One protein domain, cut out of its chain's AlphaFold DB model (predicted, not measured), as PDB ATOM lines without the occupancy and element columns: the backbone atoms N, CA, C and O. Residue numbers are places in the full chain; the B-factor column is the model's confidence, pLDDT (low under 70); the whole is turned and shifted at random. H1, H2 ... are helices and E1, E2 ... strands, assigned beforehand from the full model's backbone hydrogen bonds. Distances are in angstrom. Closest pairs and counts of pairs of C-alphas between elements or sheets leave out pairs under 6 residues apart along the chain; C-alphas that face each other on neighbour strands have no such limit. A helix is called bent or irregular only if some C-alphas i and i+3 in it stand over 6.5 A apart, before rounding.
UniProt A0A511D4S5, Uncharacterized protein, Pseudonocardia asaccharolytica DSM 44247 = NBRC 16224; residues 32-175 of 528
ATOM      1  N   ASN A  32      63.391 -31.502 -16.733       91.31
ATOM      2  CA  ASN A  32      63.513 -30.120 -16.263       91.31
ATOM      3  C   ASN A  32      62.159 -29.411 -16.387       91.31
ATOM      4  O   ASN A  32      61.750 -29.057 -17.493       91.31
ATOM      5  N   THR A  33      61.501 -29.184 -15.252       92.81
ATOM      6  CA  THR A  33      60.164 -28.589 -15.189       92.81
ATOM      7  C   THR A  33      60.069 -27.231 -15.883       92.81
ATOM      8  O   THR A  33      59.104 -26.997 -16.595       92.81
ATOM      9  N   GLU A  34      61.072 -26.360 -15.761       93.56
ATOM     10  CA  GLU A  34      61.031 -25.020 -16.365       93.56
ATOM     11  C   GLU A  34      61.104 -25.077 -17.897       93.56
ATOM     12  O   GLU A  34      60.379 -24.370 -18.593       93.56
ATOM     13  N   ILE A  35      61.940 -25.968 -18.440       91.06
ATOM     14  CA  ILE A  35      62.057 -26.170 -19.894       91.06
ATOM     15  C   ILE A  35      60.820 -26.897 -20.446       91.06
ATOM     16  O   ILE A  35      60.399 -26.610 -21.567       91.06
ATOM     17  N   PHE A  36      60.238 -27.814 -19.669       92.00
ATOM     18  CA  PHE A  36      58.985 -28.482 -20.007       92.00
ATOM     19  C   PHE A  36      57.822 -27.483 -20.071       92.00
ATOM     20  O   PHE A  36      57.169 -27.390 -21.105       92.00
ATOM     21  N   VAL A  37      57.626 -26.685 -19.012       93.62
ATOM     22  CA  VAL A  37      56.573 -25.661 -18.920       93.62
ATOM     23  C   VAL A  37      56.697 -24.662 -20.070       93.62
ATOM     24  O   VAL A  37      55.758 -24.546 -20.849       93.62
ATOM     25  N   ALA A  38      57.869 -24.052 -20.276       93.00
ATOM     26  CA  ALA A  38      58.082 -23.102 -21.374       93.00
ATOM     27  C   ALA A  38      57.864 -23.729 -22.770       93.00
ATOM     28  O   ALA A  38      57.365 -23.079 -23.688       93.00
ATOM     29  N   GLY A  39      58.219 -25.008 -22.946       91.50
ATOM     30  CA  GLY A  39      57.969 -25.746 -24.185       91.50
ATOM     31  C   GLY A  39      56.484 -26.035 -24.427       91.50
ATOM     32  O   GLY A  39      56.022 -25.959 -25.563       91.50
ATOM     33  N   THR A  40      55.726 -26.346 -23.373       91.94
ATOM     34  CA  THR A  40      54.275 -26.560 -23.450       91.94
ATOM     35  C   THR A  40      53.515 -25.246 -23.617       91.94
ATOM     36  O   THR A  40      52.591 -25.195 -24.421       91.94
ATOM     37  N   GLU A  41      53.926 -24.169 -22.949       92.75
ATOM     38  CA  GLU A  41      53.382 -22.819 -23.146       92.75
ATOM     39  C   GLU A  41      53.524 -22.369 -24.599       92.75
ATOM     40  O   GLU A  41      52.534 -21.963 -25.195       92.75
ATOM     41  N   ALA A  42      54.703 -22.547 -25.207       92.31
ATOM     42  CA  ALA A  42      54.924 -22.227 -26.619       92.31
ATOM     43  C   ALA A  42      53.964 -22.981 -27.565       92.31
ATOM     44  O   ALA A  42      53.534 -22.426 -28.575       92.31
ATOM     45  N   ILE A  43      53.596 -24.224 -27.224       90.94
ATOM     46  CA  ILE A  43      52.602 -25.026 -27.957       90.94
ATOM     47  C   ILE A  43      51.171 -24.531 -27.684       90.94
ATOM     48  O   ILE A  43      50.355 -24.494 -28.600       90.94
ATOM     49  N   LEU A  44      50.844 -24.130 -26.452       90.38
ATOM     50  CA  LEU A  44      49.520 -23.605 -26.081       90.38
ATOM     51  C   LEU A  44      49.264 -22.179 -26.596       90.38
ATOM     52  O   LEU A  44      48.110 -21.777 -26.735       90.38
ATOM     53  N   THR A  45      50.320 -21.423 -26.902       93.50
ATOM     54  CA  THR A  45      50.244 -20.125 -27.588       93.50
ATOM     55  C   THR A  45      50.216 -20.232 -29.114       93.50
ATOM     56  O   THR A  45      50.095 -19.212 -29.787       93.50
ATOM     57  N   ASP A  46      50.323 -21.439 -29.684       94.12
ATOM     58  CA  ASP A  46      50.194 -21.632 -31.130       94.12
ATOM     59  C   ASP A  46      48.737 -21.375 -31.578       94.12
ATOM     60  O   ASP A  46      47.807 -21.968 -31.016       94.12
ATOM     61  N   PRO A  47      48.497 -20.530 -32.598       94.31
ATOM     62  CA  PRO A  47      47.145 -20.148 -33.001       94.31
ATOM     63  C   PRO A  47      46.308 -21.324 -33.527       94.31
ATOM     64  O   PRO A  47      45.087 -21.312 -33.372       94.31
ATOM     65  N   ALA A  48      46.920 -22.367 -34.103       92.38
ATOM     66  CA  ALA A  48      46.195 -23.560 -34.543       92.38
ATOM     67  C   ALA A  48      45.766 -24.441 -33.357       92.38
ATOM     68  O   ALA A  48      44.707 -25.073 -33.404       92.38
ATOM     69  N   VAL A  49      46.558 -24.464 -32.280       92.62
ATOM     70  CA  VAL A  49      46.193 -25.128 -31.021       92.62
ATOM     71  C   VAL A  49      45.092 -24.337 -30.312       92.62
ATOM     72  O   VAL A  49      44.072 -24.926 -29.948       92.62
ATOM     73  N   GLN A  50      45.227 -23.011 -30.198       93.50
ATOM     74  CA  GLN A  50      44.215 -22.142 -29.586       93.50
ATOM     75  C   GLN A  50      42.866 -22.222 -30.302       93.50
ATOM     76  O   GLN A  50      41.868 -22.538 -29.659       93.50
ATOM     77  N   ALA A  51      42.830 -22.050 -31.629       92.19
ATOM     78  CA  ALA A  51      41.595 -22.148 -32.410       92.19
ATOM     79  C   ALA A  51      40.916 -23.521 -32.255       92.19
ATOM     80  O   ALA A  51      39.684 -23.627 -32.243       92.19
ATOM     81  N   ARG A  52      41.705 -24.594 -32.088       92.06
ATOM     82  CA  ARG A  52      41.164 -25.937 -31.857       92.06
ATOM     83  C   ARG A  52      40.602 -26.117 -30.447       92.06
ATOM     84  O   ARG A  52      39.569 -26.782 -30.317       92.06
ATOM     85  N   ILE A  53      41.252 -25.556 -29.424       92.31
ATOM     86  CA  ILE A  53      40.742 -25.529 -28.044       92.31
ATOM     87  C   ILE A  53      39.451 -24.708 -28.002       92.31
ATOM     88  O   ILE A  53      38.440 -25.229 -27.549       92.31
ATOM     89  N   GLU A  54      39.451 -23.498 -28.562       93.50
ATOM     90  CA  GLU A  54      38.288 -22.608 -28.660       93.50
ATOM     91  C   GLU A  54      37.094 -23.319 -29.308       93.50
ATOM     92  O   GLU A  54      36.058 -23.489 -28.668       93.50
ATOM     93  N   THR A  55      37.270 -23.869 -30.516       93.19
ATOM     94  CA  THR A  55      36.229 -24.644 -31.219       93.19
ATOM     95  C   THR A  55      35.726 -25.825 -30.376       93.19
ATOM     96  O   THR A  55      34.538 -26.136 -30.380       93.19
ATOM     97  N   GLY A  56      36.619 -26.504 -29.645       90.94
ATOM     98  CA  GLY A  56      36.266 -27.631 -28.777       90.94
ATOM     99  C   GLY A  56      35.466 -27.215 -27.544       90.94
ATOM    100  O   GLY A  56      34.484 -27.870 -27.214       90.94
ATOM    101  N   VAL A  57      35.857 -26.124 -26.889       92.56
ATOM    102  CA  VAL A  57      35.174 -25.574 -25.713       92.56
ATOM    103  C   VAL A  57      33.811 -25.010 -26.110       92.56
ATOM    104  O   VAL A  57      32.817 -25.374 -25.491       92.56
ATOM    105  N   VAL A  58      33.731 -24.213 -27.183       95.06
ATOM    106  CA  VAL A  58      32.460 -23.675 -27.701       95.06
ATOM    107  C   VAL A  58      31.508 -24.803 -28.096       95.06
ATOM    108  O   VAL A  58      30.341 -24.755 -27.720       95.06
ATOM    109  N   ALA A  59      31.984 -25.845 -28.788       94.94
ATOM    110  CA  ALA A  59      31.149 -26.999 -29.121       94.94
ATOM    111  C   ALA A  59      30.612 -27.705 -27.864       94.94
ATOM    112  O   ALA A  59      29.411 -27.950 -27.781       94.94
ATOM    113  N   THR A  60      31.465 -27.968 -26.865       93.38
ATOM    114  CA  THR A  60      31.052 -28.587 -25.593       93.38
ATOM    115  C   THR A  60      30.028 -27.727 -24.842       93.38
ATOM    116  O   THR A  60      29.016 -28.255 -24.383       93.38
ATOM    117  N   ILE A  61      30.241 -26.408 -24.760       92.81
ATOM    118  CA  ILE A  61      29.305 -25.468 -24.117       92.81
ATOM    119  C   ILE A  61      27.965 -25.449 -24.860       92.81
ATOM    120  O   ILE A  61      26.924 -25.573 -24.226       92.81
ATOM    121  N   MET A  62      27.970 -25.382 -26.195       94.56
ATOM    122  CA  MET A  62      26.740 -25.423 -26.998       94.56
ATOM    123  C   MET A  62      26.010 -26.775 -26.915       94.56
ATOM    124  O   MET A  62      24.827 -26.831 -27.234       94.56
ATOM    125  N   THR A  63      26.667 -27.862 -26.493       95.75
ATOM    126  CA  THR A  63      25.997 -29.144 -26.195       95.75
ATOM    127  C   THR A  63      25.469 -29.262 -24.762       95.75
ATOM    128  O   THR A  63      24.813 -30.259 -24.460       95.75
ATOM    129  N   ASN A  64      25.715 -28.288 -23.875       93.00
ATOM    130  CA  ASN A  64      25.136 -28.289 -22.529       93.00
ATOM    131  C   ASN A  64      23.606 -28.063 -22.618       93.00
ATOM    132  O   ASN A  64      23.189 -27.059 -23.207       93.00
ATOM    133  N   PRO A  65      22.767 -28.941 -22.024       95.62
ATOM    134  CA  PRO A  65      21.318 -28.751 -21.955       95.62
ATOM    135  C   PRO A  65      20.875 -27.382 -21.426       95.62
ATOM    136  O   PRO A  65      19.908 -26.841 -21.943       95.62
ATOM    137  N   GLU A  66      21.586 -26.794 -20.461       92.06
ATOM    138  CA  GLU A  66      21.252 -25.476 -19.892       92.06
ATOM    139  C   GLU A  66      21.412 -24.347 -20.925       92.06
ATOM    140  O   GLU A  66      20.591 -23.438 -21.006       92.06
ATOM    141  N   VAL A  67      22.452 -24.427 -21.764       92.12
ATOM    142  CA  VAL A  67      22.707 -23.447 -22.834       92.12
ATOM    143  C   VAL A  67      21.690 -23.613 -23.962       92.12
ATOM    144  O   VAL A  67      21.212 -22.620 -24.503       92.12
ATOM    145  N   GLN A  68      21.319 -24.855 -24.288       94.88
ATOM    146  CA  GLN A  68      20.240 -25.132 -25.241       94.88
ATOM    147  C   GLN A  68      18.892 -24.612 -24.730       94.88
ATOM    148  O   GLN A  68      18.209 -23.917 -25.472       94.88
ATOM    149  N   GLN A  69      18.556 -24.843 -23.456       95.62
ATOM    150  CA  GLN A  69      17.346 -24.307 -22.822       95.62
ATOM    151  C   GLN A  69      17.318 -22.776 -22.842       95.62
ATOM    152  O   GLN A  69      16.323 -22.205 -23.272       95.62
ATOM    153  N   ALA A  70      18.415 -22.101 -22.486       92.12
ATOM    154  CA  ALA A  70      18.488 -20.638 -22.548       92.12
ATOM    155  C   ALA A  70      18.295 -20.086 -23.979       92.12
ATOM    156  O   ALA A  70      17.676 -19.037 -24.167       92.12
ATOM    157  N   ILE A  71      18.790 -20.796 -25.002       94.31
ATOM    158  CA  ILE A  71      18.552 -20.454 -26.414       94.31
ATOM    159  C   ILE A  71      17.089 -20.727 -26.800       94.31
ATOM    160  O   ILE A  71      16.470 -19.880 -27.441       94.31
ATOM    161  N   ASP A  72      16.523 -21.868 -26.405       95.69
ATOM    162  CA  ASP A  72      15.126 -22.232 -26.667       95.69
ATOM    163  C   ASP A  72      14.145 -21.243 -26.013       95.69
ATOM    164  O   ASP A  72      13.181 -20.829 -26.655       95.69
ATOM    165  N   GLU A  73      14.412 -20.797 -24.783       94.94
ATOM    166  CA  GLU A  73      13.640 -19.769 -24.073       94.94
ATOM    167  C   GLU A  73      13.724 -18.406 -24.773       94.94
ATOM    168  O   GLU A  73      12.696 -17.766 -25.013       94.94
ATOM    169  N   ALA A  74      14.926 -17.978 -25.179       92.50
ATOM    170  CA  ALA A  74      15.114 -16.745 -25.942       92.50
ATOM    171  C   ALA A  74      14.406 -16.788 -27.313       92.50
ATOM    172  O   ALA A  74      13.839 -15.788 -27.755       92.50
ATOM    173  N   VAL A  75      14.388 -17.953 -27.972       95.44
ATOM    174  CA  VAL A  75      13.637 -18.180 -29.219       95.44
ATOM    175  C   VAL A  75      12.126 -18.204 -28.964       95.44
ATOM    176  O   VAL A  75      11.376 -17.627 -29.749       95.44
ATOM    177  N   ALA A  76      11.656 -18.805 -27.871       94.75
ATOM    178  CA  ALA A  76      10.236 -18.845 -27.519       94.75
ATOM    179  C   ALA A  76       9.668 -17.455 -27.175       94.75
ATOM    180  O   ALA A  76       8.509 -17.177 -27.485       94.75
ATOM    181  N   ALA A  77      10.485 -16.569 -26.596       94.94
ATOM    182  CA  ALA A  77      10.126 -15.178 -26.325       94.94
ATOM    183  C   ALA A  77       9.989 -14.313 -27.599       94.94
ATOM    184  O   ALA A  77       9.351 -13.257 -27.566       94.94
ATOM    185  N   LEU A  78      10.565 -14.740 -28.729       93.44
ATOM    186  CA  LEU A  78      10.475 -14.019 -29.998       93.44
ATOM    187  C   LEU A  78       9.128 -14.269 -30.710       93.44
ATOM    188  O   LEU A  78       8.651 -15.408 -30.758       93.44
ATOM    189  N   PRO A  79       8.530 -13.237 -31.348       95.06
ATOM    190  CA  PRO A  79       7.334 -13.386 -32.175       95.06
ATOM    191  C   PRO A  79       7.471 -14.506 -33.222       95.06
ATOM    192  O   PRO A  79       8.551 -14.653 -33.798       95.06
ATOM    193  N   PRO A  80       6.393 -15.231 -33.591       93.94
ATOM    194  CA  PRO A  80       6.480 -16.422 -34.451       93.94
ATOM    195  C   PRO A  80       7.195 -16.220 -35.797       93.94
ATOM    196  O   PRO A  80       7.813 -17.141 -36.320       93.94
ATOM    197  N   ARG A  81       7.156 -15.003 -36.359       92.75
ATOM    198  CA  ARG A  81       7.866 -14.656 -37.606       92.75
ATOM    199  C   ARG A  81       9.389 -14.563 -37.444       92.75
ATOM    200  O   ARG A  81      10.098 -14.696 -38.433       92.75
ATOM    201  N   LEU A  82       9.885 -14.324 -36.229       94.00
ATOM    202  CA  LEU A  82      11.310 -14.175 -35.915       94.00
ATOM    203  C   LEU A  82      11.953 -15.470 -35.394       94.00
ATOM    204  O   LEU A  82      13.174 -15.579 -35.401       94.00
ATOM    205  N   GLN A  83      11.168 -16.487 -35.027       93.31
ATOM    206  CA  GLN A  83      11.690 -17.796 -34.594       93.31
ATOM    207  C   GLN A  83      12.517 -18.501 -35.687       93.31
ATOM    208  O   GLN A  83      13.419 -19.283 -35.385       93.31
ATOM    209  N   ALA A  84      12.297 -18.149 -36.960       93.62
ATOM    210  CA  ALA A  84      13.129 -18.568 -38.089       93.62
ATOM    211  C   ALA A  84      14.609 -18.132 -37.976       93.62
ATOM    212  O   ALA A  84      15.468 -18.738 -38.611       93.62
ATOM    213  N   PHE A  85      14.931 -17.129 -37.148       93.88
ATOM    214  CA  PHE A  85      16.304 -16.677 -36.892       93.88
ATOM    215  C   PHE A  85      17.045 -17.490 -35.816       93.88
ATOM    216  O   PHE A  85      18.177 -17.140 -35.488       93.88
ATOM    217  N   ARG A  86      16.482 -18.602 -35.309       94.81
ATOM    218  CA  ARG A  86      17.189 -19.524 -34.394       94.81
ATOM    219  C   ARG A  86      18.632 -19.841 -34.835       94.81
ATOM    220  O   ARG A  86      19.515 -19.692 -33.994       94.81
ATOM    221  N   PRO A  87      18.933 -20.195 -36.105       95.12
ATOM    222  CA  PRO A  87      20.313 -20.468 -36.516       95.12
ATOM    223  C   PRO A  87      21.240 -19.257 -36.340       95.12
ATOM    224  O   PRO A  87      22.368 -19.411 -35.891       95.12
ATOM    225  N   ALA A  88      20.748 -18.043 -36.613       94.44
ATOM    226  CA  ALA A  88      21.515 -16.810 -36.436       94.44
ATOM    227  C   ALA A  88      21.751 -16.470 -34.952       94.44
ATOM    228  O   ALA A  88      22.807 -15.943 -34.611       94.44
ATOM    229  N   LEU A  89      20.808 -16.803 -34.063       93.75
ATOM    230  CA  LEU A  89      20.997 -16.694 -32.612       93.75
ATOM    231  C   LEU A  89      22.021 -17.712 -32.100       93.75
ATOM    232  O   LEU A  89      22.902 -17.350 -31.325       93.75
ATOM    233  N   GLU A  90      21.962 -18.959 -32.573       95.00
ATOM    234  CA  GLU A  90      22.958 -19.983 -32.243       95.00
ATOM    235  C   GLU A  90      24.360 -19.608 -32.752       95.00
ATOM    236  O   GLU A  90      25.337 -19.764 -32.021       95.00
ATOM    237  N   ASP A  91      24.479 -19.078 -33.971       95.56
ATOM    238  CA  ASP A  91      25.753 -18.609 -34.525       95.56
ATOM    239  C   ASP A  91      26.251 -17.335 -33.827       95.56
ATOM    240  O   ASP A  91      27.453 -17.196 -33.580       95.56
ATOM    241  N   GLY A  92      25.347 -16.444 -33.411       94.50
ATOM    242  CA  GLY A  92      25.662 -15.305 -32.550       94.50
ATOM    243  C   GLY A  92      26.215 -15.751 -31.194       94.50
ATOM    244  O   GLY A  92      27.266 -15.266 -30.771       94.50
ATOM    245  N   ALA A  93      25.574 -16.735 -30.555       94.50
ATOM    246  CA  ALA A  93      26.028 -17.342 -29.305       94.50
ATOM    247  C   ALA A  93      27.393 -18.031 -29.469       94.50
ATOM    248  O   ALA A  93      28.310 -17.737 -28.702       94.50
ATOM    249  N   ARG A  94      27.589 -18.850 -30.514       96.62
ATOM    250  CA  ARG A  94      28.898 -19.441 -30.871       96.62
ATOM    251  C   ARG A  94      29.974 -18.367 -31.040       96.62
ATOM    252  O   ARG A  94      31.070 -18.519 -30.510       96.62
ATOM    253  N   THR A  95      29.659 -17.265 -31.719       96.19
ATOM    254  CA  THR A  95      30.596 -16.155 -31.982       96.19
ATOM    255  C   THR A  95      30.919 -15.328 -30.729       96.19
ATOM    256  O   THR A  95      32.026 -14.800 -30.591       96.19
ATOM    257  N   LEU A  96      29.967 -15.181 -29.805       95.31
ATOM    258  CA  LEU A  96      30.183 -14.544 -28.501       95.31
ATOM    259  C   LEU A  96      31.031 -15.437 -27.589       95.31
ATOM    260  O   LEU A  96      32.023 -14.967 -27.033       95.31
ATOM    261  N   LEU A  97      30.693 -16.727 -27.501       95.25
ATOM    262  CA  LEU A  97      31.444 -17.723 -26.739       95.25
ATOM    263  C   LEU A  97      32.873 -17.878 -27.268       95.25
ATOM    264  O   LEU A  97      33.799 -17.877 -26.464       95.25
ATOM    265  N   GLY A  98      33.074 -17.935 -28.590       94.94
ATOM    266  CA  GLY A  98      34.402 -17.984 -29.212       94.94
ATOM    267  C   GLY A  98      35.270 -16.800 -28.794       94.94
ATOM    268  O   GLY A  98      36.313 -16.991 -28.175       94.94
ATOM    269  N   ARG A  99      34.777 -15.565 -28.972       95.94
ATOM    270  CA  ARG A  99      35.483 -14.351 -28.513       95.94
ATOM    271  C   ARG A  99      35.768 -14.347 -27.008       95.94
ATOM    272  O   ARG A  99      36.856 -13.939 -26.610       95.94
ATOM    273  N   GLY A 100      34.825 -14.801 -26.180       92.12
ATOM    274  CA  GLY A 100      35.009 -14.906 -24.729       92.12
ATOM    275  C   GLY A 100      36.080 -15.929 -24.338       92.12
ATOM    276  O   GLY A 100      36.964 -15.628 -23.538       92.12
ATOM    277  N   VAL A 101      36.052 -17.118 -24.949       94.19
ATOM    278  CA  VAL A 101      37.055 -18.172 -24.749       94.19
ATOM    279  C   VAL A 101      38.420 -17.725 -25.273       94.19
ATOM    280  O   VAL A 101      39.413 -17.911 -24.581       94.19
ATOM    281  N   HIS A 102      38.485 -17.068 -26.431       95.12
ATOM    282  CA  HIS A 102      39.716 -16.500 -26.976       95.12
ATOM    283  C   HIS A 102      40.338 -15.466 -26.026       95.12
ATOM    284  O   HIS A 102      41.521 -15.560 -25.692       95.12
ATOM    285  N   ALA A 103      39.542 -14.513 -25.532       92.56
ATOM    286  CA  ALA A 103      39.982 -13.515 -24.555       92.56
ATOM    287  C   ALA A 103      40.445 -14.152 -23.232       92.56
ATOM    288  O   ALA A 103      41.412 -13.688 -22.627       92.56
ATOM    289  N   LEU A 104      39.805 -15.242 -22.795       89.38
ATOM    290  CA  LEU A 104      40.227 -15.998 -21.616       89.38
ATOM    291  C   LEU A 104      41.556 -16.733 -21.851       89.38
ATOM    292  O   LEU A 104      42.470 -16.589 -21.040       89.38
ATOM    293  N   LEU A 105      41.691 -17.471 -22.958       90.62
ATOM    294  CA  LEU A 105      42.896 -18.235 -23.319       90.62
ATOM    295  C   LEU A 105      44.123 -17.338 -23.547       90.62
ATOM    296  O   LEU A 105      45.246 -17.750 -23.269       90.62
ATOM    297  N   THR A 106      43.911 -16.112 -24.027       92.19
ATOM    298  CA  THR A 106      44.963 -15.097 -24.214       92.19
ATOM    299  C   THR A 106      45.221 -14.246 -22.965       92.19
ATOM    300  O   THR A 106      46.138 -13.423 -22.962       92.19
ATOM    301  N   SER A 107      44.458 -14.435 -21.880       91.50
ATOM    302  CA  SER A 107      44.609 -13.626 -20.669       91.50
ATOM    303  C   SER A 107      45.890 -13.971 -19.882       91.50
ATOM    304  O   SER A 107      46.216 -15.150 -19.702       91.50
ATOM    305  N   PRO A 108      46.592 -12.972 -19.303       87.00
ATOM    306  CA  PRO A 108      47.754 -13.222 -18.444       87.00
ATOM    307  C   PRO A 108      47.435 -14.096 -17.219       87.00
ATOM    308  O   PRO A 108      48.280 -14.868 -16.771       87.00
ATOM    309  N   ALA A 109      46.207 -14.007 -16.695       79.62
ATOM    310  CA  ALA A 109      45.749 -14.822 -15.572       79.62
ATOM    311  C   ALA A 109      45.639 -16.310 -15.945       79.62
ATOM    312  O   ALA A 109      46.080 -17.169 -15.181       79.62
ATOM    313  N   PHE A 110      45.109 -16.622 -17.135       83.38
ATOM    314  CA  PHE A 110      45.058 -17.992 -17.642       83.38
ATOM    315  C   PHE A 110      46.460 -18.551 -17.915       83.38
ATOM    316  O   PHE A 110      46.734 -19.698 -17.557       83.38
ATOM    317  N   ALA A 111      47.372 -17.741 -18.463       86.88
ATOM    318  CA  ALA A 111      48.771 -18.131 -18.643       86.88
ATOM    319  C   ALA A 111      49.456 -18.445 -17.297       86.88
ATOM    320  O   ALA A 111      50.061 -19.506 -17.150       86.88
ATOM    321  N   ALA A 112      49.290 -17.589 -16.282       83.44
ATOM    322  CA  ALA A 112      49.834 -17.817 -14.941       83.44
ATOM    323  C   ALA A 112      49.281 -19.103 -14.294       83.44
ATOM    324  O   ALA A 112      50.057 -19.938 -13.826       83.44
ATOM    325  N   LEU A 113      47.958 -19.310 -14.340       82.62
ATOM    326  CA  LEU A 113      47.306 -20.540 -13.876       82.62
ATOM    327  C   LEU A 113      47.834 -21.786 -14.599       82.62
ATOM    328  O   LEU A 113      48.164 -22.780 -13.956       82.62
ATOM    329  N   THR A 114      47.955 -21.720 -15.925       85.75
ATOM    330  CA  THR A 114      48.409 -22.835 -16.768       85.75
ATOM    331  C   THR A 114      49.878 -23.177 -16.512       85.75
ATOM    332  O   THR A 114      50.204 -24.350 -16.340       85.75
ATOM    333  N   SER A 115      50.757 -22.176 -16.392       89.75
ATOM    334  CA  SER A 115      52.177 -22.377 -16.061       89.75
ATOM    335  C   SER A 115      52.352 -23.128 -14.737       89.75
ATOM    336  O   SER A 115      53.127 -24.083 -14.629       89.75
ATOM    337  N   ALA A 116      51.571 -22.746 -13.724       85.44
ATOM    338  CA  ALA A 116      51.644 -23.335 -12.401       85.44
ATOM    339  C   ALA A 116      50.977 -24.718 -12.351       85.44
ATOM    340  O   ALA A 116      51.502 -25.622 -11.699       85.44
ATOM    341  N   ALA A 117      49.883 -24.916 -13.094       86.06
ATOM    342  CA  ALA A 117      49.256 -26.217 -13.304       86.06
ATOM    343  C   ALA A 117      50.235 -27.225 -13.922       86.06
ATOM    344  O   ALA A 117      50.429 -28.313 -13.379       86.06
ATOM    345  N   LEU A 118      50.914 -26.831 -15.005       90.12
ATOM    346  CA  LEU A 118      51.941 -27.637 -15.666       90.12
ATOM    347  C   LEU A 118      53.128 -27.913 -14.732       90.12
ATOM    348  O   LEU A 118      53.579 -29.055 -14.646       90.12
ATOM    349  N   ARG A 119      53.596 -26.910 -13.970       91.81
ATOM    350  CA  ARG A 119      54.665 -27.082 -12.970       91.81
ATOM    351  C   ARG A 119      54.263 -28.072 -11.865       91.81
ATOM    352  O   ARG A 119      55.081 -28.917 -11.498       91.81
ATOM    353  N   SER A 120      53.022 -28.015 -11.370       89.25
ATOM    354  CA  SER A 120      52.483 -28.961 -10.375       89.25
ATOM    355  C   SER A 120      52.408 -30.381 -10.940       89.25
ATOM    356  O   SER A 120      53.048 -31.289 -10.408       89.25
ATOM    357  N   ALA A 121      51.715 -30.556 -12.070       89.75
ATOM    358  CA  ALA A 121      51.532 -31.845 -12.732       89.75
ATOM    359  C   ALA A 121      52.872 -32.524 -13.055       89.75
ATOM    360  O   ALA A 121      53.060 -33.711 -12.784       89.75
ATOM    361  N   GLN A 122      53.841 -31.757 -13.561       90.88
ATOM    362  CA  GLN A 122      55.165 -32.275 -13.888       90.88
ATOM    363  C   GLN A 122      55.978 -32.641 -12.640       90.88
ATOM    364  O   GLN A 122      56.708 -33.632 -12.651       90.88
ATOM    365  N   THR A 123      55.827 -31.896 -11.543       91.25
ATOM    366  CA  THR A 123      56.471 -32.225 -10.260       91.25
ATOM    367  C   THR A 123      55.912 -33.526  -9.681       91.25
ATOM    368  O   THR A 123      56.689 -34.401  -9.298       91.25
ATOM    369  N   GLN A 124      54.585 -33.702  -9.694       90.06
ATOM    370  CA  GLN A 124      53.921 -34.947  -9.285       90.06
ATOM    371  C   GLN A 124      54.419 -36.140 -10.120       90.06
ATOM    372  O   GLN A 124      54.877 -37.143  -9.565       90.06
ATOM    373  N   LEU A 125      54.442 -35.992 -11.451       89.94
ATOM    374  CA  LEU A 125      54.905 -37.021 -12.386       89.94
ATOM    375  C   LEU A 125      56.372 -37.423 -12.145       89.94
ATOM    376  O   LEU A 125      56.694 -38.612 -12.090       89.94
ATOM    377  N   ILE A 126      57.275 -36.452 -11.962       90.19
ATOM    378  CA  ILE A 126      58.705 -36.707 -11.699       90.19
ATOM    379  C   ILE A 126      58.913 -37.405 -10.345       90.19
ATOM    380  O   ILE A 126      59.785 -38.280 -10.242       90.19
ATOM    381  N   ASN A 127      58.098 -37.067  -9.343       90.31
ATOM    382  CA  ASN A 127      58.100 -37.686  -8.015       90.31
ATOM    383  C   ASN A 127      57.447 -39.082  -7.983       90.31
ATOM    384  O   ASN A 127      57.493 -39.750  -6.951       90.31
ATOM    385  N   GLY A 128      56.860 -39.547  -9.090       87.12
ATOM    386  CA  GLY A 128      56.186 -40.846  -9.166       87.12
ATOM    387  C   GLY A 128      54.809 -40.880  -8.492       87.12
ATOM    388  O   GLY A 128      54.331 -41.963  -8.150       87.12
ATOM    389  N   GLN A 129      54.204 -39.708  -8.283       88.12
ATOM    390  CA  GLN A 129      52.854 -39.521  -7.754       88.12
ATOM    391  C   GLN A 129      51.840 -39.544  -8.910       88.12
ATOM    392  O   GLN A 129      52.198 -39.227 -10.044       88.12
ATOM    393  N   SER A 130      50.580 -39.891  -8.627       85.31
ATOM    394  CA  SER A 130      49.480 -39.708  -9.587       85.31
ATOM    395  C   SER A 130      49.374 -38.237  -9.984       85.31
ATOM    396  O   SER A 130      49.490 -37.367  -9.126       85.31
ATOM    397  N   VAL A 131      49.144 -37.965 -11.270       84.31
ATOM    398  CA  VAL A 131      48.970 -36.602 -11.783       84.31
ATOM    399  C   VAL A 131      47.517 -36.190 -11.580       84.31
ATOM    400  O   VAL A 131      46.637 -36.484 -12.396       84.31
ATOM    401  N   GLU A 132      47.276 -35.520 -10.461       82.56
ATOM    402  CA  GLU A 132      45.983 -34.988 -10.057       82.56
ATOM    403  C   GLU A 132      45.969 -33.475 -10.232       82.56
ATOM    404  O   GLU A 132      46.783 -32.752  -9.649       82.56
ATOM    405  N   PHE A 133      45.009 -32.991 -11.020       76.62
ATOM    406  CA  PHE A 133      44.748 -31.568 -11.146       76.62
ATOM    407  C   PHE A 133      43.441 -31.223 -10.438       76.62
ATOM    408  O   PHE A 133      42.356 -31.453 -10.975       76.62
ATOM    409  N   THR A 134      43.544 -30.694  -9.217       76.25
ATOM    410  CA  THR A 134      42.394 -30.195  -8.451       76.25
ATOM    411  C   THR A 134      42.295 -28.678  -8.544       76.25
ATOM    412  O   THR A 134      43.304 -27.968  -8.592       76.25
ATOM    413  N   LEU A 135      41.070 -28.158  -8.525       68.75
ATOM    414  CA  LEU A 135      40.838 -26.717  -8.513       68.75
ATOM    415  C   LEU A 135      41.428 -26.065  -7.252       68.75
ATOM    416  O   LEU A 135      41.992 -24.979  -7.354       68.75
ATOM    417  N   GLY A 136      41.438 -26.757  -6.105       70.56
ATOM    418  CA  GLY A 136      42.137 -26.300  -4.898       70.56
ATOM    419  C   GLY A 136      43.647 -26.093  -5.099       70.56
ATOM    420  O   GLY A 136      44.190 -25.079  -4.655       70.56
ATOM    421  N   GLN A 137      44.334 -26.985  -5.833       72.75
ATOM    422  CA  GLN A 137      45.739 -26.765  -6.209       72.75
ATOM    423  C   GLN A 137      45.890 -25.538  -7.117       72.75
ATOM    424  O   GLN A 137      46.780 -24.718  -6.891       72.75
ATOM    425  N   ALA A 138      45.009 -25.374  -8.110       71.00
ATOM    426  CA  ALA A 138      45.040 -24.222  -9.011       71.00
ATOM    427  C   ALA A 138      44.898 -22.892  -8.245       71.00
ATOM    428  O   ALA A 138      45.693 -21.977  -8.461       71.00
ATOM    429  N   LYS A 139      43.968 -22.802  -7.279       72.06
ATOM    430  CA  LYS A 139      43.824 -21.628  -6.396       72.06
ATOM    431  C   LYS A 139      45.081 -21.340  -5.582       72.06
ATOM    432  O   LYS A 139      45.509 -20.190  -5.489       72.06
ATOM    433  N   ALA A 140      45.672 -22.378  -4.985       75.62
ATOM    434  CA  ALA A 140      46.855 -22.254  -4.135       75.62
ATOM    435  C   ALA A 140      48.078 -21.700  -4.888       75.62
ATOM    436  O   ALA A 140      48.981 -21.150  -4.256       75.62
ATOM    437  N   LEU A 141      48.074 -21.796  -6.220       69.50
ATOM    438  CA  LEU A 141      49.137 -21.356  -7.118       69.50
ATOM    439  C   LEU A 141      48.928 -19.953  -7.725       69.50
ATOM    440  O   LEU A 141      49.876 -19.391  -8.269       69.50
ATOM    441  N   VAL A 142      47.736 -19.355  -7.613       68.00
ATOM    442  CA  VAL A 142      47.490 -17.969  -8.062       68.00
ATOM    443  C   VAL A 142      48.299 -16.989  -7.197       68.00
ATOM    444  O   VAL A 142      48.219 -17.104  -5.970       68.00
ATOM    445  N   PRO A 143      49.045 -16.016  -7.762       72.06
ATOM    446  CA  PRO A 143      49.751 -14.993  -6.982       72.06
ATOM    447  C   PRO A 143      48.817 -14.257  -6.017       72.06
ATOM    448  O   PRO A 143      47.672 -13.976  -6.367       72.06
ATOM    449  N   ALA A 144      49.286 -13.943  -4.804       76.00
ATOM    450  CA  ALA A 144      48.450 -13.351  -3.752       76.00
ATOM    451  C   ALA A 144      47.751 -12.054  -4.205       76.00
ATOM    452  O   ALA A 144      46.571 -11.863  -3.923       76.00
ATOM    453  N   ASP A 145      48.445 -11.231  -4.990       73.88
ATOM    454  CA  ASP A 145      47.940  -9.968  -5.538       73.88
ATOM    455  C   ASP A 145      46.693 -10.186  -6.415       73.88
ATOM    456  O   ASP A 145      45.708  -9.452  -6.323       73.88
ATOM    457  N   SER A 146      46.682 -11.270  -7.200       68.69
ATOM    458  CA  SER A 146      45.564 -11.682  -8.061       68.69
ATOM    459  C   SER A 146      44.417 -12.375  -7.308       68.69
ATOM    460  O   SER A 146      43.395 -12.684  -7.917       68.69
ATOM    461  N   ARG A 147      44.554 -12.620  -5.996       69.38
ATOM    462  CA  ARG A 147      43.473 -13.133  -5.127       69.38
ATOM    463  C   ARG A 147      42.626 -12.018  -4.510       69.38
ATOM    464  O   ARG A 147      41.759 -12.304  -3.688       69.38
ATOM    465  N   THR A 148      42.878 -10.759  -4.861       76.00
ATOM    466  CA  THR A 148      42.130  -9.604  -4.351       76.00
ATOM    467  C   THR A 148      41.003  -9.188  -5.307       76.00
ATOM    468  O   THR A 148      41.010  -9.511  -6.496       76.00
ATOM    469  N   GLY A 149      39.982  -8.503  -4.780       76.25
ATOM    470  CA  GLY A 149      38.832  -8.031  -5.561       76.25
ATOM    471  C   GLY A 149      37.898  -9.139  -6.074       76.25
ATOM    472  O   GLY A 149      37.821 -10.235  -5.514       76.25
ATOM    473  N   LEU A 150      37.165  -8.835  -7.151       63.81
ATOM    474  CA  LEU A 150      36.107  -9.693  -7.703       63.81
ATOM    475  C   LEU A 150      36.641 -11.054  -8.188       63.81
ATOM    476  O   LEU A 150      35.991 -12.081  -8.003       63.81
ATOM    477  N   ALA A 151      37.864 -11.074  -8.733       61.94
ATOM    478  CA  ALA A 151      38.560 -12.302  -9.111       61.94
ATOM    479  C   ALA A 151      38.778 -13.228  -7.904       61.94
ATOM    480  O   ALA A 151      38.541 -14.428  -8.011       61.94
ATOM    481  N   GLY A 152      39.143 -12.670  -6.743       65.88
ATOM    482  CA  GLY A 152      39.279 -13.402  -5.482       65.88
ATOM    483  C   GLY A 152      37.967 -13.994  -4.967       65.88
ATOM    484  O   GLY A 152      37.953 -15.134  -4.506       65.88
ATOM    485  N   GLN A 153      36.855 -13.262  -5.092       70.94
ATOM    486  CA  GLN A 153      35.525 -13.767  -4.727       70.94
ATOM    487  C   GLN A 153      35.097 -14.933  -5.625       70.94
ATOM    488  O   GLN A 153      34.698 -15.977  -5.112       70.94
ATOM    489  N   VAL A 154      35.257 -14.815  -6.947       67.12
ATOM    490  CA  VAL A 154      34.992 -15.928  -7.878       67.12
ATOM    491  C   VAL A 154      35.909 -17.121  -7.578       67.12
ATOM    492  O   VAL A 154      35.440 -18.257  -7.543       67.12
ATOM    493  N   LEU A 155      37.189 -16.879  -7.263       67.31
ATOM    494  CA  LEU A 155      38.115 -17.930  -6.833       67.31
ATOM    495  C   LEU A 155      37.663 -18.627  -5.541       67.31
ATOM    496  O   LEU A 155      37.894 -19.823  -5.388       67.31
ATOM    497  N   ALA A 156      37.025 -17.915  -4.611       74.19
ATOM    498  CA  ALA A 156      36.528 -18.495  -3.366       74.19
ATOM    499  C   ALA A 156      35.328 -19.437  -3.585       74.19
ATOM    500  O   ALA A 156      35.249 -20.457  -2.903       74.19
ATOM    501  N   LEU A 157      34.444 -19.145  -4.551       73.12
ATOM    502  CA  LEU A 157      33.237 -19.942  -4.832       73.12
ATOM    503  C   LEU A 157      33.508 -21.293  -5.521       73.12
ATOM    504  O   LEU A 157      32.678 -22.197  -5.443       73.12
ATOM    505  N   ILE A 158      34.642 -21.448  -6.206       67.00
ATOM    506  CA  ILE A 158      35.003 -22.699  -6.890       67.00
ATOM    507  C   ILE A 158      35.256 -23.811  -5.844       67.00
ATOM    508  O   ILE A 158      36.015 -23.569  -4.910       67.00
ATOM    509  N   PRO A 159      34.715 -25.039  -5.956       73.44
ATOM    510  CA  PRO A 159      35.007 -26.098  -4.982       73.44
ATOM    511  C   PRO A 159      36.457 -26.607  -5.073       73.44
ATOM    512  O   PRO A 159      36.938 -26.933  -6.158       73.44
ATOM    513  N   ASP A 160      37.154 -26.733  -3.939       76.25
ATOM    514  CA  ASP A 160      38.569 -27.158  -3.909       76.25
ATOM    515  C   ASP A 160      38.778 -28.634  -4.295       76.25
ATOM    516  O   ASP A 160      39.847 -29.015  -4.779       76.25
ATOM    517  N   ASN A 161      37.752 -29.459  -4.072       70.06
ATOM    518  CA  ASN A 161      37.752 -30.910  -4.260       70.06
ATOM    519  C   ASN A 161      37.394 -31.362  -5.685       70.06
ATOM    520  O   ASN A 161      37.516 -32.548  -5.985       70.06
ATOM    521  N   VAL A 162      36.947 -30.457  -6.559       65.88
ATOM    522  CA  VAL A 162      36.682 -30.801  -7.959       65.88
ATOM    523  C   VAL A 162      38.020 -30.851  -8.692       65.88
ATOM    524  O   VAL A 162      38.737 -29.855  -8.808       65.88
ATOM    525  N   GLY A 163      38.378 -32.041  -9.159       64.62
ATOM    526  CA  GLY A 163      39.624 -32.292  -9.861       64.62
ATOM    527  C   GLY A 163      39.508 -33.458 -10.826       64.62
ATOM    528  O   GLY A 163      38.633 -34.312 -10.691       64.62
ATOM    529  N   ILE A 164      40.403 -33.476 -11.807       70.94
ATOM    530  CA  ILE A 164      40.515 -34.554 -12.784       70.94
ATOM    531  C   ILE A 164      41.878 -35.208 -12.582       70.94
ATOM    532  O   ILE A 164      42.923 -34.563 -12.701       70.94
ATOM    533  N   THR A 165      41.870 -36.503 -12.283       75.50
ATOM    534  CA  THR A 165      43.080 -37.323 -12.302       75.50
ATOM    535  C   THR A 165      43.423 -37.616 -13.758       75.50
ATOM    536  O   THR A 165      42.752 -38.406 -14.416       75.50
ATOM    537  N   VAL A 166      44.437 -36.928 -14.283       76.75
ATOM    538  CA  VAL A 166      44.808 -36.992 -15.706       76.75
ATOM    539  C   VAL A 166      45.620 -38.253 -16.006       76.75
ATOM    540  O   VAL A 166      45.540 -38.789 -17.110       76.75
ATOM    541  N   LEU A 167      46.407 -38.730 -15.033       79.19
ATOM    542  CA  LEU A 167      47.246 -39.915 -15.196       79.19
ATOM    543  C   LEU A 167      47.506 -40.611 -13.853       79.19
ATOM    544  O   LEU A 167      48.194 -40.053 -12.996       79.19
ATOM    545  N   THR A 168      47.042 -41.851 -13.682       80.69
ATOM    546  CA  THR A 168      47.456 -42.687 -12.537       80.69
ATOM    547  C   THR A 168      48.606 -43.628 -12.893       80.69
ATOM    548  O   THR A 168      48.889 -43.909 -14.064       80.69
ATOM    549  N   LYS A 169      49.284 -44.145 -11.863       81.19
ATOM    550  CA  LYS A 169      50.384 -45.106 -12.012       81.19
ATOM    551  C   LYS A 169      49.921 -46.457 -12.564       81.19
ATOM    552  O   LYS A 169      50.669 -47.112 -13.284       81.19
ATOM    553  N   GLU A 170      48.683 -46.835 -12.271       82.81
ATOM    554  CA  GLU A 170      48.023 -48.065 -12.716       82.81
ATOM    555  C   GLU A 170      47.614 -47.973 -14.191       82.81
ATOM    556  O   GLU A 170      47.717 -48.955 -14.923       82.81
ATOM    557  N   GLN A 171      47.193 -46.786 -14.643       83.62
ATOM    558  CA  GLN A 171      46.803 -46.535 -16.034       83.62
ATOM    559  C   GLN A 171      48.007 -46.436 -16.982       83.62
ATOM    560  O   GLN A 171      47.914 -46.839 -18.140       83.62
ATOM    561  N   ALA A 172      49.142 -45.906 -16.510       85.69
ATOM    562  CA  ALA A 172      50.314 -45.643 -17.347       85.69
ATOM    563  C   ALA A 172      51.653 -46.115 -16.738       85.69
ATOM    564  O   ALA A 172      52.623 -45.347 -16.732       85.69
ATOM    565  N   PRO A 173      51.784 -47.379 -16.282       89.00
ATOM    566  CA  PRO A 173      53.002 -47.868 -15.624       89.00
ATOM    567  C   PRO A 173      54.250 -47.717 -16.507       89.00
ATOM    568  O   PRO A 173      55.332 -47.413 -16.010       89.00
ATOM    569  N   GLN A 174      54.084 -47.831 -17.830       86.75
ATOM    570  CA  GLN A 174      55.148 -47.635 -18.817       86.75
ATOM    571  C   GLN A 174      55.772 -46.230 -18.762       86.75
ATOM    572  O   GLN A 174      56.978 -46.107 -18.959       86.75
ATOM    573  N   VAL A 175      54.991 -45.183 -18.469       85.31
ATOM    574  CA  VAL A 175      55.488 -43.797 -18.378       85.31
ATOM    575  C   VAL A 175      56.390 -43.642 -17.156       85.31
ATOM    576  O   VAL A 175      57.515 -43.163 -17.282       85.31
TER     577      VAL A 175
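Overview. This is residues 32 to 175 of the 528 residues of an uncharacterized protein of Pseudonocardia asaccharolytica DSM 44247 = NBRC 16224 (UniProt A0A511D4S5). A long arm of helices H2, H3 and H4 joins a looser head: the chain runs out along H2 and H3, then folds back along H4. In the head, H1 crosses H5, and the two-strand sheet of E1 and E2 lies near H5 with E1 the nearer strand; from E1 the chain makes a loose loop through H6, H7 and H8 to E2. The printed part has 144 residues, with eight named helices and two named strands in the order H1 H2 H3 H4 H5 E1 H6 H7 H8 E2; the sheet, order E1 - E2, is antiparallel and the class is mostly helix. The whole is loose, with a radius of gyration of the C-alphas of 19.3 A, and elongated, spanning 63 by 39 by 29 A, its length made by the arm.

Along the chain. Find C-alpha 33 at (60.164, -28.589, -15.189), where H1, residues 33 to 44, begins and runs 16.0 A. H2, residues 47 to 62, covers 21.9 A and H3, residues 65 to 76, covers 15.9 A. Look next at C-alpha 83, at (11.690, -17.796, -34.594): H4, residues 83 to 105, runs 33.2 A from there, and is irregular, with C-alphas 84 and 87 7.6 A apart. H5, residues 108 to 126, is 26.8 A long. E1 is residues 131 to 134, H6 135 to 141, H7 144 to 147 and H8 149 to 157. E2, residues 163 to 167, ends at C-alpha 167, at (47.246, -39.915, -15.196).

Arrangement. Start at Val 37 and Leu 118, the closest C-alphas of H1 and H5 at 6.0 A: these helices touch, at a steep tilt of 48 degrees, opposite ways. H2 touches H4 at Glu 54 and Val 101, closest C-alphas 6.0 A apart, at a steep tilt of 47 degrees, opposite ways. H3 and H4 form a helical hairpin, touching with residues 71 to 76 and 83 to 90 alone; their closest C-alphas, of Val 75 and Gln 83, are 5.7 A apart. H5, with residues 113 to 117 alone, touches H6, about perpendicular at 79 degrees; the closest C-alphas are those of Ala 116 and Leu 141, 6.2 A. The closest C-alphas of H5 and E1, of Ala 121 and Val 131, are 5.5 A apart. Between antiparallel E1 and E2, N 131 and O 167 are within hydrogen-bond range at 2.9 A, as are N 164 and O 133 at 2.9 A. H7 and H8 only just touch, only at the corner, with 3 pairs of C-alphas within 8 A; the closest are those of Ser 146 and Gly 152, 7.0 A. In H1, H2, H3, H5, H6 and H8 every O i to N i+4 pair is within hydrogen-bond range, in H4 17 of 19; H7 is too short for such a pair.

Size, cuts and confidence. Look at Arg 81 and Asn 127 for the two C-alphas farthest apart, 62.7 A. The printed part has no cut and no long link. Mean pLDDT of the printed part is 86.5; 13 residues are under 70, among them 150 to 152 in H8.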